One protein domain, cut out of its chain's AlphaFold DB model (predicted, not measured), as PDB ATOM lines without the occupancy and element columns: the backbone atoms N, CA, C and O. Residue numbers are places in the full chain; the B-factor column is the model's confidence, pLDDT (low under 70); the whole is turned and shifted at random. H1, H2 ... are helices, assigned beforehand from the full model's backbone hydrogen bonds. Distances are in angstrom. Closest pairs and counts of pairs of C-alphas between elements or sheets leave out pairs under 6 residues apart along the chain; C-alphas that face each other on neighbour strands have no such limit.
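This is residues 121 to 162 and 175 to 254 of the 383 residues of an uncharacterized protein of Streptomyces tendae (UniProt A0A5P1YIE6). Look for three helices crossed at steep angles, with H3 in the middle between the long H1 and the short H2, and a fourth helix, H4, set apart from them at the end of a long link, residues 219 to 241. The printed part has 122 residues with four named helices, H1 to H4 in chain order, and no named strand; its class is all helix, though under half of the residues, 58, are in named elements. It is compact, with a radius of gyration of the C-alphas of 15.6 A and spans of 43 by 38 by 29 A.

Begin at H1, residues 121 to 144, which with residues 131 to 139 alone touches H3, residues 204 to 218. Their closest C-alphas, of Tyr 138 and His 213, are 6.5 A apart, and they run opposite ways at a steep tilt of 48 degrees. H2, residues 182 to 188, touches H3 at Ala 183 and Leu 211, whose C-alphas, the closest, are 5.5 A apart; they run the same way at a steep tilt of 60 degrees. H4, residues 242 to 253, is apart from H1, H2 and H3. In H1, H2, H3 and H4 every O i to N i+4 pair is within hydrogen-bond range.

Find C-alpha 121 at (23.375, 45.682, 35.798); from there H1 runs 34.8 A to C-alpha 144. H2 measures 9.9 A and H3 21.2 A. H4 runs 16.1 A to C-alpha 253 at (25.177, 23.606, 39.042).

The C-alphas of Pro 150 and Asp 239, the two farthest apart, are 44.8 A apart. Residues 163 to 174 are not printed, and C-alphas 162 and 175 stand 11.1 A apart across this cut, which lies in the link from H1 to H2. Beside it, residues 158 to 159 pair with 176 to 177, antiparallel. The links from H2 to H3 and from H3 to H4 are long, and residues 188 to 193, of which 188 belongs to H2, stand free. The mean pLDDT of the printed part is 80.3; look for values under 70 at residues 143 to 154, 161 to 162 and 175 to 180.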
ATOM      1  N   ARG A 121      23.729  45.661  34.364       79.62
ATOM      2  CA  ARG A 121      23.375  45.682  35.798       79.62
ATOM      3  C   ARG A 121      22.746  44.385  36.321       79.62
ATOM      4  O   ARG A 121      22.868  44.083  37.502       79.62
ATOM      5  N   THR A 122      21.985  43.675  35.495       81.62
ATOM      6  CA  THR A 122      21.360  42.404  35.880       81.62
ATOM      7  C   THR A 122      22.383  41.275  35.839       81.62
ATOM      8  O   THR A 122      22.399  40.461  36.759       81.62
ATOM      9  N   LEU A 123      23.270  41.273  34.838       82.50
ATOM     10  CA  LEU A 123      24.396  40.340  34.751       82.50
ATOM     11  C   LEU A 123      25.387  40.546  35.902       82.50
ATOM     12  O   LEU A 123      25.750  39.572  36.547       82.50
ATOM     13  N   ASP A 124      25.723  41.793  36.235       82.88
ATOM     14  CA  ASP A 124      26.615  42.119  37.356       82.88
ATOM     15  C   ASP A 124      26.043  41.596  38.680       82.88
ATOM     16  O   ASP A 124      26.747  40.971  39.466       82.88
ATOM     17  N   ARG A 125      24.734  41.774  38.915       83.44
ATOM     18  CA  ARG A 125      24.063  41.231  40.110       83.44
ATOM     19  C   ARG A 125      24.034  39.706  40.132       83.44
ATOM     20  O   ARG A 125      24.143  39.126  41.206       83.44
ATOM     21  N   ALA A 126      23.834  39.065  38.981       84.38
ATOM     22  CA  ALA A 126      23.854  37.610  38.887       84.38
ATOM     23  C   ALA A 126      25.267  37.062  39.144       84.38
ATOM     24  O   ALA A 126      25.416  36.109  39.902       84.38
ATOM     25  N   ALA A 127      26.293  37.705  38.581       86.50
ATOM     26  CA  ALA A 127      27.694  37.378  38.816       86.50
ATOM     27  C   ALA A 127      28.087  37.578  40.286       86.50
ATOM     28  O   ALA A 127      28.812  36.761  40.840       86.50
ATOM     29  N   GLU A 128      27.575  38.626  40.932       87.38
ATOM     30  CA  GLU A 128      27.815  38.876  42.352       87.38
ATOM     31  C   GLU A 128      27.149  37.817  43.239       87.38
ATOM     32  O   GLU A 128      27.794  37.244  44.110       87.38
ATOM     33  N   ALA A 129      25.885  37.477  42.967       85.31
ATOM     34  CA  ALA A 129      25.195  36.404  43.681       85.31
ATOM     35  C   ALA A 129      25.882  35.039  43.479       85.31
ATOM     36  O   ALA A 129      25.925  34.220  44.401       85.31
ATOM     37  N   LEU A 130      26.432  34.794  42.285       88.50
ATOM     38  CA  LEU A 130      27.232  33.607  42.003       88.50
ATOM     39  C   LEU A 130      28.526  33.609  42.825       88.50
ATOM     40  O   LEU A 130      28.800  32.611  43.488       88.50
ATOM     41  N   ALA A 131      29.274  34.716  42.827       88.06
ATOM     42  CA  ALA A 131      30.509  34.856  43.598       88.06
ATOM     43  C   ALA A 131      30.269  34.608  45.094       88.06
ATOM     44  O   ALA A 131      30.972  33.797  45.692       88.06
ATOM     45  N   GLU A 132      29.221  35.201  45.674       86.62
ATOM     46  CA  GLU A 132      28.839  34.960  47.072       86.62
ATOM     47  C   GLU A 132      28.528  33.481  47.342       86.62
ATOM     48  O   GLU A 132      28.931  32.938  48.368       86.62
ATOM     49  N   SER A 133      27.850  32.801  46.411       86.81
ATOM     50  CA  SER A 133      27.559  31.371  46.557       86.81
ATOM     51  C   SER A 133      28.805  30.485  46.452       86.81
ATOM     52  O   SER A 133      28.879  29.458  47.127       86.81
ATOM     53  N   LEU A 134      29.780  30.875  45.626       87.38
ATOM     54  CA  LEU A 134      31.021  30.128  45.429       87.38
ATOM     55  C   LEU A 134      31.986  30.302  46.597       87.38
ATOM     56  O   LEU A 134      32.632  29.327  46.961       87.38
ATOM     57  N   VAL A 135      32.036  31.484  47.221       85.12
ATOM     58  CA  VAL A 135      32.823  31.700  48.448       85.12
ATOM     59  C   VAL A 135      32.401  30.701  49.521       85.12
ATOM     60  O   VAL A 135      33.234  29.964  50.032       85.12
ATOM     61  N   VAL A 136      31.093  30.591  49.786       82.69
ATOM     62  CA  VAL A 136      30.569  29.647  50.787       82.69
ATOM     63  C   VAL A 136      30.915  28.199  50.429       82.69
ATOM     64  O   VAL A 136      31.324  27.434  51.296       82.69
ATOM     65  N   ARG A 137      30.766  27.824  49.152       83.38
ATOM     66  CA  ARG A 137      31.032  26.458  48.690       83.38
ATOM     67  C   ARG A 137      32.513  26.091  48.788       83.38
ATOM     68  O   ARG A 137      32.835  25.010  49.261       83.38
ATOM     69  N   TYR A 138      33.408  26.970  48.344       83.62
ATOM     70  CA  TYR A 138      34.842  26.698  48.394       83.62
ATOM     71  C   TYR A 138      35.377  26.731  49.829       83.62
ATOM     72  O   TYR A 138      36.212  25.896  50.155       83.62
ATOM     73  N   ASP A 139      34.849  27.594  50.705       79.31
ATOM     74  CA  ASP A 139      35.162  27.556  52.143       79.31
ATOM     75  C   ASP A 139      34.768  26.211  52.775       79.31
ATOM     76  O   ASP A 139      35.489  25.667  53.615       79.31
ATOM     77  N   GLU A 140      33.615  25.660  52.388       77.94
ATOM     78  CA  GLU A 140      33.170  24.342  52.842       77.94
ATOM     79  C   GLU A 140      34.081  23.226  52.309       77.94
ATOM     80  O   GLU A 140      34.554  22.398  53.093       77.94
ATOM     81  N   ASP A 141      34.413  23.250  51.014       75.06
ATOM     82  CA  ASP A 141      35.330  22.288  50.392       75.06
ATOM     83  C   ASP A 141      36.740  22.337  51.018       75.06
ATOM     84  O   ASP A 141      37.375  21.292  51.204       75.06
ATOM     85  N   GLU A 142      37.236  23.522  51.390       71.00
ATOM     86  CA  GLU A 142      38.516  23.683  52.090       71.00
ATOM     87  C   GLU A 142      38.475  23.150  53.526       71.00
ATOM     88  O   GLU A 142      39.406  22.452  53.950       71.00
ATOM     89  N   ARG A 143      37.394  23.432  54.270       66.31
ATOM     90  CA  ARG A 143      37.200  22.954  55.651       66.31
ATOM     91  C   ARG A 143      37.066  21.442  55.720       66.31
ATOM     92  O   ARG A 143      37.715  20.811  56.555       66.31
ATOM     93  N   LEU A 144      36.267  20.850  54.832       60.53
ATOM     94  CA  LEU A 144      36.073  19.398  54.769       60.53
ATOM     95  C   LEU A 144      37.382  18.664  54.469       60.53
ATOM     96  O   LEU A 144      37.608  17.562  54.966       60.53
ATOM     97  N   ARG A 145      38.276  19.293  53.702       65.81
ATOM     98  CA  ARG A 145      39.592  18.743  53.365       65.81
ATOM     99  C   ARG A 145      40.696  19.153  54.348       65.81
ATOM    100  O   ARG A 145      41.843  18.767  54.133       65.81
ATOM    101  N   ARG A 146      40.367  19.915  55.406       62.22
ATOM    102  CA  ARG A 146      41.309  20.511  56.380       62.22
ATOM    103  C   ARG A 146      42.516  21.179  55.716       62.22
ATOM    104  O   ARG A 146      43.617  21.165  56.253       62.22
ATOM    105  N   LEU A 147      42.317  21.756  54.531       64.50
ATOM    106  CA  LEU A 147      43.420  22.295  53.732       64.50
ATOM    107  C   LEU A 147      44.008  23.574  54.328       64.50
ATOM    108  O   LEU A 147      45.108  23.944  53.943       64.50
ATOM    109  N   ASN A 148      43.284  24.223  55.244       59.47
ATOM    110  CA  ASN A 148      43.631  25.506  55.852       59.47
ATOM    111  C   ASN A 148      43.735  25.463  57.390       59.47
ATOM    112  O   ASN A 148      43.820  26.517  58.012       59.47
ATOM    113  N   ASP A 149      43.730  24.282  58.020       58.81
ATOM    114  CA  ASP A 149      43.738  24.158  59.487       58.81
ATOM    115  C   ASP A 149      44.819  23.163  59.956       58.81
ATOM    116  O   ASP A 149      44.747  21.985  59.589       58.81
ATOM    117  N   PRO A 150      45.835  23.580  60.746       57.34
ATOM    118  CA  PRO A 150      46.052  24.917  61.327       57.34
ATOM    119  C   PRO A 150      46.729  25.939  60.395       57.34
ATOM    120  O   PRO A 150      46.742  27.123  60.714       57.34
ATOM    121  N   HIS A 151      47.303  25.502  59.270       56.50
ATOM    122  CA  HIS A 151      47.919  26.369  58.257       56.50
ATOM    123  C   HIS A 151      47.580  25.843  56.854       56.50
ATOM    124  O   HIS A 151      47.309  24.644  56.723       56.50
ATOM    125  N   PRO A 152      47.614  26.695  55.812       61.34
ATOM    126  CA  PRO A 152      47.423  26.263  54.434       61.34
ATOM    127  C   PRO A 152      48.392  25.138  54.070       61.34
ATOM    128  O   PRO A 152      49.589  25.232  54.339       61.34
ATOM    129  N   LEU A 153      47.894  24.078  53.436       65.31
ATOM    130  CA  LEU A 153      48.748  23.032  52.888       65.31
ATOM    131  C   LEU A 153      49.599  23.636  51.760       65.31
ATOM    132  O   LEU A 153      49.089  23.917  50.668       65.31
ATOM    133  N   ASP A 154      50.886  23.851  52.027       63.81
ATOM    134  CA  ASP A 154      51.832  24.387  51.053       63.81
ATOM    135  C   ASP A 154      52.176  23.335  50.004       63.81
ATOM    136  O   ASP A 154      53.004  22.443  50.190       63.81
ATOM    137  N   VAL A 155      51.497  23.445  48.865       71.12
ATOM    138  CA  VAL A 155      51.839  22.693  47.665       71.12
ATOM    139  C   VAL A 155      53.006  23.423  47.018       71.12
ATOM    140  O   VAL A 155      52.816  24.495  46.452       71.12
ATOM    141  N   ALA A 156      54.211  22.867  47.114       73.38
ATOM    142  CA  ALA A 156      55.349  23.369  46.357       73.38
ATOM    143  C   ALA A 156      55.112  23.120  44.860       73.38
ATOM    144  O   ALA A 156      54.743  22.017  44.452       73.38
ATOM    145  N   TRP A 157      55.327  24.142  44.040       77.75
ATOM    146  CA  TRP A 157      55.171  24.058  42.593       77.75
ATOM    147  C   TRP A 157      56.303  24.808  41.898       77.75
ATOM    148  O   TRP A 157      56.966  25.671  42.480       77.75
ATOM    149  N   THR A 158      56.547  24.448  40.645       75.31
ATOM    150  CA  THR A 158      57.585  25.050  39.815       75.31
ATOM    151  C   THR A 158      56.986  25.589  38.527       75.31
ATOM    152  O   THR A 158      55.944  25.132  38.056       75.31
ATOM    153  N   THR A 159      57.644  26.593  37.962       77.56
ATOM    154  CA  THR A 159      57.322  27.124  36.638       77.56
ATOM    155  C   THR A 159      58.189  26.427  35.603       77.56
ATOM    156  O   THR A 159      59.398  26.275  35.797       77.56
ATOM    157  N   LEU A 160      57.562  26.007  34.508       75.06
ATOM    158  CA  LEU A 160      58.259  25.541  33.318       75.06
ATOM    159  C   LEU A 160      58.263  26.676  32.290       75.06
ATOM    160  O   LEU A 160      57.241  27.356  32.142       75.06
ATOM    161  N   PRO A 161      59.389  26.918  31.598       67.19
ATOM    162  CA  PRO A 161      59.394  27.827  30.462       67.19
ATOM    163  C   PRO A 161      58.379  27.346  29.409       67.19
ATOM    164  O   PRO A 161      58.130  26.140  29.313       67.19
ATOM    165  N   PRO A 162      57.778  28.263  28.627       63.72
ATOM    166  CA  PRO A 162      56.921  27.862  27.520       63.72
ATOM    167  C   PRO A 162      57.704  26.924  26.585       63.72
ATOM    168  O   PRO A 162      58.917  27.114  26.440       63.72
ATOM    169  N   ALA A 175      63.262  23.980  35.816       62.62
ATOM    170  CA  ALA A 175      62.123  24.250  36.673       62.62
ATOM    171  C   ALA A 175      62.521  25.288  37.733       62.62
ATOM    172  O   ALA A 175      63.388  25.032  38.571       62.62
ATOM    173  N   ARG A 176      61.893  26.467  37.710       67.56
ATOM    174  CA  ARG A 176      62.131  27.498  38.732       67.56
ATOM    175  C   ARG A 176      61.096  27.380  39.847       67.56
ATOM    176  O   ARG A 176      59.927  27.163  39.519       67.56
ATOM    177  N   PRO A 177      61.471  27.559  41.128       67.75
ATOM    178  CA  PRO A 177      60.504  27.640  42.219       67.75
ATOM    179  C   PRO A 177      59.422  28.666  41.882       67.75
ATOM    180  O   PRO A 177      59.737  29.798  41.504       67.75
ATOM    181  N   GLY A 178      58.158  28.256  41.951       61.06
ATOM    182  CA  GLY A 178      57.039  29.168  41.768       61.06
ATOM    183  C   GLY A 178      56.954  30.165  42.929       61.06
ATOM    184  O   GLY A 178      57.399  29.850  44.037       61.06
ATOM    185  N   PRO A 179      56.394  31.367  42.710       67.31
ATOM    186  CA  PRO A 179      55.987  32.249  43.795       67.31
ATOM    187  C   PRO A 179      55.174  31.505  44.868       67.31
ATOM    188  O   PRO A 179      54.422  30.586  44.538       67.31
ATOM    189  N   PRO A 180      55.255  31.916  46.143       67.12
ATOM    190  CA  PRO A 180      54.478  31.283  47.208       67.12
ATOM    191  C   PRO A 180      52.964  31.398  46.972       67.12
ATOM    192  O   PRO A 180      52.213  30.506  47.363       67.12
ATOM    193  N   ASP A 181      52.513  32.458  46.289       79.31
ATOM    194  CA  ASP A 181      51.110  32.652  45.926       79.31
ATOM    195  C   ASP A 181      50.874  32.452  44.419       79.31
ATOM    196  O   ASP A 181      51.300  33.236  43.563       79.31
ATOM    197  N   ILE A 182      50.141  31.388  44.091       83.75
ATOM    198  CA  ILE A 182      49.725  31.066  42.726       83.75
ATOM    199  C   ILE A 182      48.792  32.125  42.120       83.75
ATOM    200  O   ILE A 182      48.796  32.311  40.902       83.75
ATOM    201  N   ALA A 183      48.012  32.845  42.931       86.56
ATOM    202  CA  ALA A 183      47.108  33.880  42.439       86.56
ATOM    203  C   ALA A 183      47.872  35.104  41.925       86.56
ATOM    204  O   ALA A 183      47.474  35.682  40.909       86.56
ATOM    205  N   ASP A 184      48.985  35.469  42.567       85.50
ATOM    206  CA  ASP A 184      49.870  36.534  42.081       85.50
ATOM    207  C   ASP A 184      50.505  36.150  40.748       85.50
ATOM    208  O   ASP A 184      50.454  36.922  39.790       85.50
ATOM    209  N   TYR A 185      51.009  34.918  40.652       84.50
ATOM    210  CA  TYR A 185      51.578  34.405  39.408       84.50
ATOM    211  C   TYR A 185      50.552  34.370  38.265       84.50
ATOM    212  O   TYR A 185      50.813  34.850  37.159       84.50
ATOM    213  N   TYR A 186      49.357  33.848  38.539       86.62
ATOM    214  CA  TYR A 186      48.266  33.806  37.570       86.62
ATOM    215  C   TYR A 186      47.853  35.211  37.108       86.62
ATOM    216  O   TYR A 186      47.647  35.433  35.915       86.62
ATOM    217  N   THR A 187      47.772  36.174  38.030       85.81
ATOM    218  CA  THR A 187      47.357  37.552  37.717       85.81
ATOM    219  C   THR A 187      48.423  38.311  36.929       85.81
ATOM    220  O   THR A 187      48.073  39.108  36.058       85.81
ATOM    221  N   ALA A 188      49.704  38.039  37.193       83.75
ATOM    222  CA  ALA A 188      50.830  38.599  36.450       83.75
ATOM    223  C   ALA A 188      50.983  38.002  35.037       83.75
ATOM    224  O   ALA A 188      51.638  38.600  34.185       83.75
ATOM    225  N   THR A 189      50.378  36.840  34.768       82.81
ATOM    226  CA  THR A 189      50.451  36.182  33.458       82.81
ATOM    227  C   THR A 189      49.559  36.912  32.444       82.81
ATOM    228  O   THR A 189      48.337  36.918  32.622       82.81
ATOM    229  N   PRO A 190      50.102  37.454  31.331       76.94
ATOM    230  CA  PRO A 190      49.330  38.274  30.387       76.94
ATOM    231  C   PRO A 190      48.096  37.568  29.819       76.94
ATOM    232  O   PRO A 190      47.020  38.151  29.729       76.94
ATOM    233  N   ALA A 191      48.239  36.284  29.476       79.75
ATOM    234  CA  ALA A 191      47.157  35.494  28.901       79.75
ATOM    235  C   ALA A 191      46.201  34.900  29.947       79.75
ATOM    236  O   ALA A 191      45.178  34.343  29.559       79.75
ATOM    237  N   ARG A 192      46.542  34.951  31.247       84.69
ATOM    238  CA  ARG A 192      45.800  34.282  32.335       84.69
ATOM    239  C   ARG A 192      45.435  32.823  32.009       84.69
ATOM    240  O   ARG A 192      44.358  32.336  32.333       84.69
ATOM    241  N   ARG A 193      46.348  32.124  31.329       85.38
ATOM    242  CA  ARG A 193      46.253  30.700  30.994       85.38
ATOM    243  C   ARG A 193      47.334  29.972  31.775       85.38
ATOM    244  O   ARG A 193      48.503  30.323  31.664       85.38
ATOM    245  N   LEU A 194      46.930  28.984  32.567       85.31
ATOM    246  CA  LEU A 194      47.826  28.207  33.412       85.31
ATOM    247  C   LEU A 194      47.515  26.722  33.253       85.31
ATOM    248  O   LEU A 194      46.365  26.310  33.391       85.31
ATOM    249  N   VAL A 195      48.552  25.928  32.999       86.12
ATOM    250  CA  VAL A 195      48.471  24.467  32.980       86.12
ATOM    251  C   VAL A 195      49.242  23.941  34.182       86.12
ATOM    252  O   VAL A 195      50.427  24.219  34.336       86.12
ATOM    253  N   VAL A 196      48.560  23.190  35.045       85.38
ATOM    254  CA  VAL A 196      49.167  22.583  36.234       85.38
ATOM    255  C   VAL A 196      49.527  21.136  35.919       85.38
ATOM    256  O   VAL A 196      48.650  20.279  35.787       85.38
ATOM    257  N   LEU A 197      50.825  20.863  35.825       85.88
ATOM    258  CA  LEU A 197      51.364  19.524  35.608       85.88
ATOM    259  C   LEU A 197      51.782  18.895  36.944       85.88
ATOM    260  O   LEU A 197      52.181  19.586  37.875       85.88
ATOM    261  N   GLY A 198      51.676  17.571  37.050       83.19
ATOM    262  CA  GLY A 198      52.115  16.837  38.237       83.19
ATOM    263  C   GLY A 198      51.605  15.401  38.266       83.19
ATOM    264  O   GLY A 198      50.567  15.091  37.674       83.19
ATOM    265  N   GLY A 199      52.308  14.531  38.993       82.25
ATOM    266  CA  GLY A 199      51.931  13.126  39.174       82.25
ATOM    267  C   GLY A 199      50.569  12.931  39.855       82.25
ATOM    268  O   GLY A 199      49.942  13.877  40.359       82.25
ATOM    269  N   ALA A 200      50.069  11.695  39.858       79.38
ATOM    270  CA  ALA A 200      48.890  11.337  40.645       79.38
ATOM    271  C   ALA A 200      49.136  11.670  42.130       79.38
ATOM    272  O   ALA A 200      50.228  11.461  42.644       79.38
ATOM    273  N   GLY A 201      48.149  12.263  42.805       77.38
ATOM    274  CA  GLY A 201      48.294  12.668  44.208       77.38
ATOM    275  C   GLY A 201      49.138  13.926  44.470       77.38
ATOM    276  O   GLY A 201      49.150  14.392  45.600       77.38
ATOM    277  N   ALA A 202      49.750  14.557  43.458       79.44
ATOM    278  CA  ALA A 202      50.595  15.755  43.625       79.44
ATOM    279  C   ALA A 202      49.850  17.042  44.063       79.44
ATOM    280  O   ALA A 202      50.401  18.133  44.002       79.44
ATOM    281  N   GLY A 203      48.572  16.956  44.444       78.69
ATOM    282  CA  GLY A 203      47.818  18.115  44.930       78.69
ATOM    283  C   GLY A 203      47.306  19.075  43.849       78.69
ATOM    284  O   GLY A 203      46.872  20.169  44.185       78.69
ATOM    285  N   LYS A 204      47.269  18.687  42.565       86.75
ATOM    286  CA  LYS A 204      46.767  19.545  41.462       86.75
ATOM    287  C   LYS A 204      45.384  20.143  41.743       86.75
ATOM    288  O   LYS A 204      45.174  21.341  41.588       86.75
ATOM    289  N   SER A 205      44.448  19.317  42.209       82.81
ATOM    290  CA  SER A 205      43.092  19.764  42.552       82.81
ATOM    291  C   SER A 205      43.071  20.711  43.756       82.81
ATOM    292  O   SER A 205      42.239  21.609  43.799       82.81
ATOM    293  N   VAL A 206      43.987  20.532  44.715       83.44
ATOM    294  CA  VAL A 206      44.158  21.446  45.857       83.44
ATOM    295  C   VAL A 206      44.698  22.789  45.374       83.44
ATOM    296  O   VAL A 206      44.175  23.827  45.763       83.44
ATOM    297  N   LEU A 207      45.682  22.777  44.473       85.00
ATOM    298  CA  LEU A 207      46.283  23.983  43.912       85.00
ATOM    299  C   LEU A 207      45.263  24.822  43.119       85.00
ATOM    300  O   LEU A 207      45.192  26.036  43.300       85.00
ATOM    301  N   VAL A 208      44.430  24.177  42.295       88.69
ATOM    302  CA  VAL A 208      43.343  24.846  41.554       88.69
ATOM    303  C   VAL A 208      42.284  25.416  42.501       88.69
ATOM    304  O   VAL A 208      41.826  26.539  42.290       88.69
ATOM    305  N   LEU A 209      41.915  24.679  43.557       86.62
ATOM    306  CA  LEU A 209      40.970  25.167  44.564       86.62
ATOM    307  C   LEU A 209      41.518  26.400  45.294       86.62
ATOM    308  O   LEU A 209      40.816  27.405  45.368       86.62
ATOM    309  N   ARG A 210      42.785  26.365  45.735       84.75
ATOM    310  CA  ARG A 210      43.460  27.513  46.370       84.75
ATOM    311  C   ARG A 210      43.517  28.724  45.442       84.75
ATOM    312  O   ARG A 210      43.244  29.835  45.880       84.75
ATOM    313  N   LEU A 211      43.827  28.519  44.159       87.88
ATOM    314  CA  LEU A 211      43.815  29.598  43.169       87.88
ATOM    315  C   LEU A 211      42.421  30.232  43.058       87.88
ATOM    316  O   LEU A 211      42.293  31.453  43.131       87.88
ATOM    317  N   ALA A 212      41.372  29.421  42.906       89.94
ATOM    318  CA  ALA A 212      40.006  29.928  42.791       89.94
ATOM    319  C   ALA A 212      39.553  30.663  44.064       89.94
ATOM    320  O   ALA A 212      38.949  31.734  43.975       89.94
ATOM    321  N   HIS A 213      39.884  30.119  45.235       87.44
ATOM    322  CA  HIS A 213      39.587  30.712  46.535       87.44
ATOM    323  C   HIS A 213      40.295  32.058  46.731       87.44
ATOM    324  O   HIS A 213      39.637  33.055  47.037       87.44
ATOM    325  N   ALA A 214      41.598  32.126  46.442       87.31
ATOM    326  CA  ALA A 214      42.384  33.355  46.518       87.31
ATOM    327  C   ALA A 214      41.866  34.434  45.551       87.31
ATOM    328  O   ALA A 214      41.748  35.601  45.928       87.31
ATOM    329  N   LEU A 215      41.490  34.055  44.324       90.00
ATOM    330  CA  LEU A 215      40.897  34.981  43.353       90.00
ATOM    331  C   LEU A 215      39.526  35.509  43.805       90.00
ATOM    332  O   LEU A 215      39.244  36.689  43.593       90.00
ATOM    333  N   LEU A 216      38.689  34.688  44.454       89.56
ATOM    334  CA  LEU A 216      37.427  35.161  45.041       89.56
ATOM    335  C   LEU A 216      37.654  36.120  46.206       89.56
ATOM    336  O   LEU A 216      36.954  37.123  46.298       89.56
ATOM    337  N   HIS A 217      38.626  35.839  47.072       86.38
ATOM    338  CA  HIS A 217      38.912  36.671  48.242       86.38
ATOM    339  C   HIS A 217      39.509  38.032  47.874       86.38
ATOM    340  O   HIS A 217      39.251  39.026  48.551       86.38
ATOM    341  N   ARG A 218      40.283  38.093  46.787       88.56
ATOM    342  CA  ARG A 218      40.879  39.337  46.270       88.56
ATOM    343  C   ARG A 218      39.900  40.179  45.452       88.56
ATOM    344  O   ARG A 218      40.142  41.366  45.233       88.56
ATOM    345  N   ARG A 219      38.806  39.581  44.981       88.44
ATOM    346  CA  ARG A 219      37.807  40.272  44.172       88.44
ATOM    347  C   ARG A 219      37.093  41.347  44.989       88.44
ATOM    348  O   ARG A 219      36.561  41.093  46.066       88.44
ATOM    349  N   THR A 220      36.982  42.540  44.411       84.81
ATOM    350  CA  THR A 220      36.173  43.623  44.986       84.81
ATOM    351  C   THR A 220      34.751  43.583  44.427       84.81
ATOM    352  O   THR A 220      34.543  43.436  43.223       84.81
ATOM    353  N   ARG A 221      33.737  43.744  45.285       80.06
ATOM    354  CA  ARG A 221      32.338  43.812  44.831       80.06
ATOM    355  C   ARG A 221      32.153  44.943  43.818       80.06
ATOM    356  O   ARG A 221      32.470  46.094  44.105       80.06
ATOM    357  N   GLY A 222      31.585  44.627  42.657       74.12
ATOM    358  CA  GLY A 222      31.275  45.622  41.624       74.12
ATOM    359  C   GLY A 222      32.467  46.150  40.813       74.12
ATOM    360  O   GLY A 222      32.264  47.070  40.025       74.12
ATOM    361  N   SER A 223      33.669  45.575  40.944       76.50
ATOM    362  CA  SER A 223      34.829  45.923  40.099       76.50
ATOM    363  C   SER A 223      34.697  45.447  38.648       76.50
ATOM    364  O   SER A 223      35.398  45.936  37.768       76.50
ATOM    365  N   GLY A 224      33.791  44.498  38.385       76.62
ATOM    366  CA  GLY A 224      33.688  43.820  37.092       76.62
ATOM    367  C   GLY A 224      34.728  42.713  36.900       76.62
ATOM    368  O   GLY A 224      34.807  42.153  35.807       76.62
ATOM    369  N   ASP A 225      35.491  42.374  37.944       83.38
ATOM    370  CA  ASP A 225      36.427  41.254  37.901       83.38
ATOM    371  C   ASP A 225      35.695  39.934  37.589       83.38
ATOM    372  O   ASP A 225      34.537  39.743  37.991       83.38
ATOM    373  N   PRO A 226      36.342  38.992  36.881       86.38
ATOM    374  CA  PRO A 226      35.738  37.703  36.554       86.38
ATOM    375  C   PRO A 226      35.416  36.877  37.812       86.38
ATOM    376  O   PRO A 226      36.047  37.021  38.859       86.38
ATOM    377  N   VAL A 227      34.394  36.015  37.732       89.25
ATOM    378  CA  VAL A 227      34.068  35.045  38.796       89.25
ATOM    379  C   VAL A 227      34.844  33.748  38.508       89.25
ATOM    380  O   VAL A 227      34.582  33.140  37.471       89.25
ATOM    381  N   PRO A 228      35.780  33.298  39.363       89.56
ATOM    382  CA  PRO A 228      36.491  32.037  39.159       89.56
ATOM    383  C   PRO A 228      35.571  30.834  39.424       89.56
ATOM    384  O   PRO A 228      35.101  30.600  40.540       89.56
ATOM    385  N   LEU A 229      35.333  30.048  38.379       88.25
ATOM    386  CA  LEU A 229      34.511  28.843  38.415       88.25
ATOM    387  C   LEU A 229      35.392  27.618  38.159       88.25
ATOM    388  O   LEU A 229      36.080  27.554  37.142       88.25
ATOM    389  N   ILE A 230      35.351  26.640  39.062       87.88
ATOM    390  CA  ILE A 230      36.001  25.346  38.853       87.88
ATOM    391  C   ILE A 230      35.007  24.437  38.133       87.88
ATOM    392  O   ILE A 230      33.963  24.089  38.684       87.88
ATOM    393  N   VAL A 231      35.343  24.039  36.909       85.94
ATOM    394  CA  VAL A 231      34.565  23.084  36.111       85.94
ATOM    395  C   VAL A 231      35.413  21.863  35.779       85.94
ATOM    396  O   VAL A 231      36.602  21.975  35.484       85.94
ATOM    397  N   SER A 232      34.798  20.683  35.829       85.38
ATOM    398  CA  SER A 232      35.441  19.454  35.369       85.38
ATOM    399  C   SER A 232      35.256  19.324  33.865       85.38
ATOM    400  O   SER A 232      34.131  19.160  33.403       85.38
ATOM    401  N   LEU A 233      36.353  19.350  33.110       86.12
ATOM    402  CA  LEU A 233      36.340  19.116  31.662       86.12
ATOM    403  C   LEU A 233      36.055  17.653  31.285       86.12
ATOM    404  O   LEU A 233      35.876  17.359  30.111       86.12
ATOM    405  N   ALA A 234      35.989  16.729  32.251       82.38
ATOM    406  CA  ALA A 234      35.805  15.302  31.976       82.38
ATOM    407  C   ALA A 234      34.471  14.964  31.282       82.38
ATOM    408  O   ALA A 234      34.356  13.903  30.680       82.38
ATOM    409  N   SER A 235      33.469  15.842  31.384       81.06
ATOM    410  CA  SER A 235      32.154  15.681  30.755       81.06
ATOM    411  C   SER A 235      31.950  16.588  29.540       81.06
ATOM    412  O   SER A 235      30.811  16.764  29.108       81.06
ATOM    413  N   TRP A 236      33.006  17.239  29.047       89.88
ATOM    414  CA  TRP A 236      32.922  18.091  27.867       89.88
ATOM    415  C   TRP A 236      33.105  17.261  26.594       89.88
ATOM    416  O   TRP A 236      34.070  16.508  26.471       89.88
ATOM    417  N   ASP A 237      32.172  17.425  25.659       83.06
ATOM    418  CA  ASP A 237      32.256  16.900  24.300       83.06
ATOM    419  C   ASP A 237      32.949  17.937  23.390       83.06
ATOM    420  O   ASP A 237      32.439  19.059  23.283       83.06
ATOM    421  N   PRO A 238      34.083  17.611  22.736       87.75
ATOM    422  CA  PRO A 238      34.793  18.525  21.838       87.75
ATOM    423  C   PRO A 238      33.949  19.069  20.679       87.75
ATOM    424  O   PRO A 238      34.220  20.177  20.209       87.75
ATOM    425  N   ASP A 239      32.918  18.335  20.247       86.19
ATOM    426  CA  ASP A 239      32.005  18.779  19.184       86.19
ATOM    427  C   ASP A 239      31.049  19.888  19.671       86.19
ATOM    428  O   ASP A 239      30.438  20.618  18.880       86.19
ATOM    429  N   GLN A 240      30.938  20.076  20.989       84.94
ATOM    430  CA  GLN A 240      30.205  21.172  21.605       84.94
ATOM    431  C   GLN A 240      31.132  22.364  21.878       84.94
ATOM    432  O   GLN A 240      32.153  22.257  22.552       84.94
ATOM    433  N   GLY A 241      30.725  23.569  21.466       87.00
ATOM    434  CA  GLY A 241      31.460  24.791  21.807       87.00
ATOM    435  C   GLY A 241      31.630  24.979  23.327       87.00
ATOM    436  O   GLY A 241      30.640  25.055  24.060       87.00
ATOM    437  N   LEU A 242      32.877  25.126  23.791       85.69
ATOM    438  CA  LEU A 242      33.248  25.172  25.215       85.69
ATOM    439  C   LEU A 242      32.460  26.215  26.025       85.69
ATOM    440  O   LEU A 242      31.994  25.927  27.123       85.69
ATOM    441  N   LEU A 243      32.275  27.430  25.493       85.62
ATOM    442  CA  LEU A 243      31.530  28.495  26.182       85.62
ATOM    443  C   LEU A 243      30.065  28.119  26.419       85.62
ATOM    444  O   LEU A 243      29.499  28.441  27.464       85.62
ATOM    445  N   ARG A 244      29.451  27.435  25.449       85.38
ATOM    446  CA  ARG A 244      28.069  26.973  25.555       85.38
ATOM    447  C   ARG A 244      27.959  25.866  26.597       85.38
ATOM    448  O   ARG A 244      27.103  25.960  27.467       85.38
ATOM    449  N   TRP A 245      28.861  24.888  26.543       89.50
ATOM    450  CA  TRP A 245      28.938  23.827  27.544       89.50
ATOM    451  C   TRP A 245      29.151  24.394  28.957       89.50
ATOM    452  O   TRP A 245      28.409  24.058  29.873       89.50
ATOM    453  N   MET A 246      30.082  25.336  29.144       87.00
ATOM    454  CA  MET A 246      30.303  25.978  30.447       87.00
ATOM    455  C   MET A 246      29.069  26.738  30.944       87.00
ATOM    456  O   MET A 246      28.784  26.725  32.140       87.00
ATOM    457  N   ALA A 247      28.330  27.399  30.049       86.56
ATOM    458  CA  ALA A 247      27.092  28.083  30.408       86.56
ATOM    459  C   ALA A 247      25.992  27.100  30.844       86.56
ATOM    460  O   ALA A 247      25.257  27.399  31.784       86.56
ATOM    461  N   GLU A 248      25.899  25.938  30.193       85.56
ATOM    462  CA  GLU A 248      24.985  24.848  30.562       85.56
ATOM    463  C   GLU A 248      25.373  24.259  31.931       85.56
ATOM    464  O   GLU A 248      24.553  24.265  32.848       85.56
ATOM    465  N   GLN A 249      26.650  23.919  32.136       85.12
ATOM    466  CA  GLN A 249      27.166  23.446  33.427       85.12
ATOM    467  C   GLN A 249      26.920  24.452  34.561       85.12
ATOM    468  O   GLN A 249      26.569  24.066  35.676       85.12
ATOM    469  N   LEU A 250      27.089  25.751  34.293       86.50
ATOM    470  CA  LEU A 250      26.814  26.806  35.265       86.50
ATOM    471  C   LEU A 250      25.320  26.891  35.604       86.50
ATOM    472  O   LEU A 250      24.974  27.051  36.774       86.50
ATOM    473  N   ALA A 251      24.445  26.792  34.602       84.31
ATOM    474  CA  ALA A 251      22.999  26.831  34.800       84.31
ATOM    475  C   ALA A 251      22.495  25.628  35.614       84.31
ATOM    476  O   ALA A 251      21.625  25.801  36.473       84.31
ATOM    477  N   ASP A 252      23.081  24.451  35.389       82.62
ATOM    478  CA  ASP A 252      22.737  23.215  36.092       82.62
ATOM    479  C   ASP A 252      23.275  23.204  37.529       82.62
ATOM    480  O   ASP A 252      22.545  22.896  38.474       82.62
ATOM    481  N   ALA A 253      24.540  23.593  37.724       77.25
ATOM    482  CA  ALA A 253      25.177  23.606  39.042       77.25
ATOM    483  C   ALA A 253      24.687  24.757  39.937       77.25
ATOM    484  O   ALA A 253      24.690  24.634  41.167       77.25
ATOM    485  N   HIS A 254      24.263  25.872  39.337       75.31
ATOM    486  CA  HIS A 254      23.783  27.057  40.044       75.31
ATOM    487  C   HIS A 254      22.431  27.523  39.485       75.31
ATOM    488  O   HIS A 254      22.351  28.575  38.840       75.31
TER     489      HIS A 254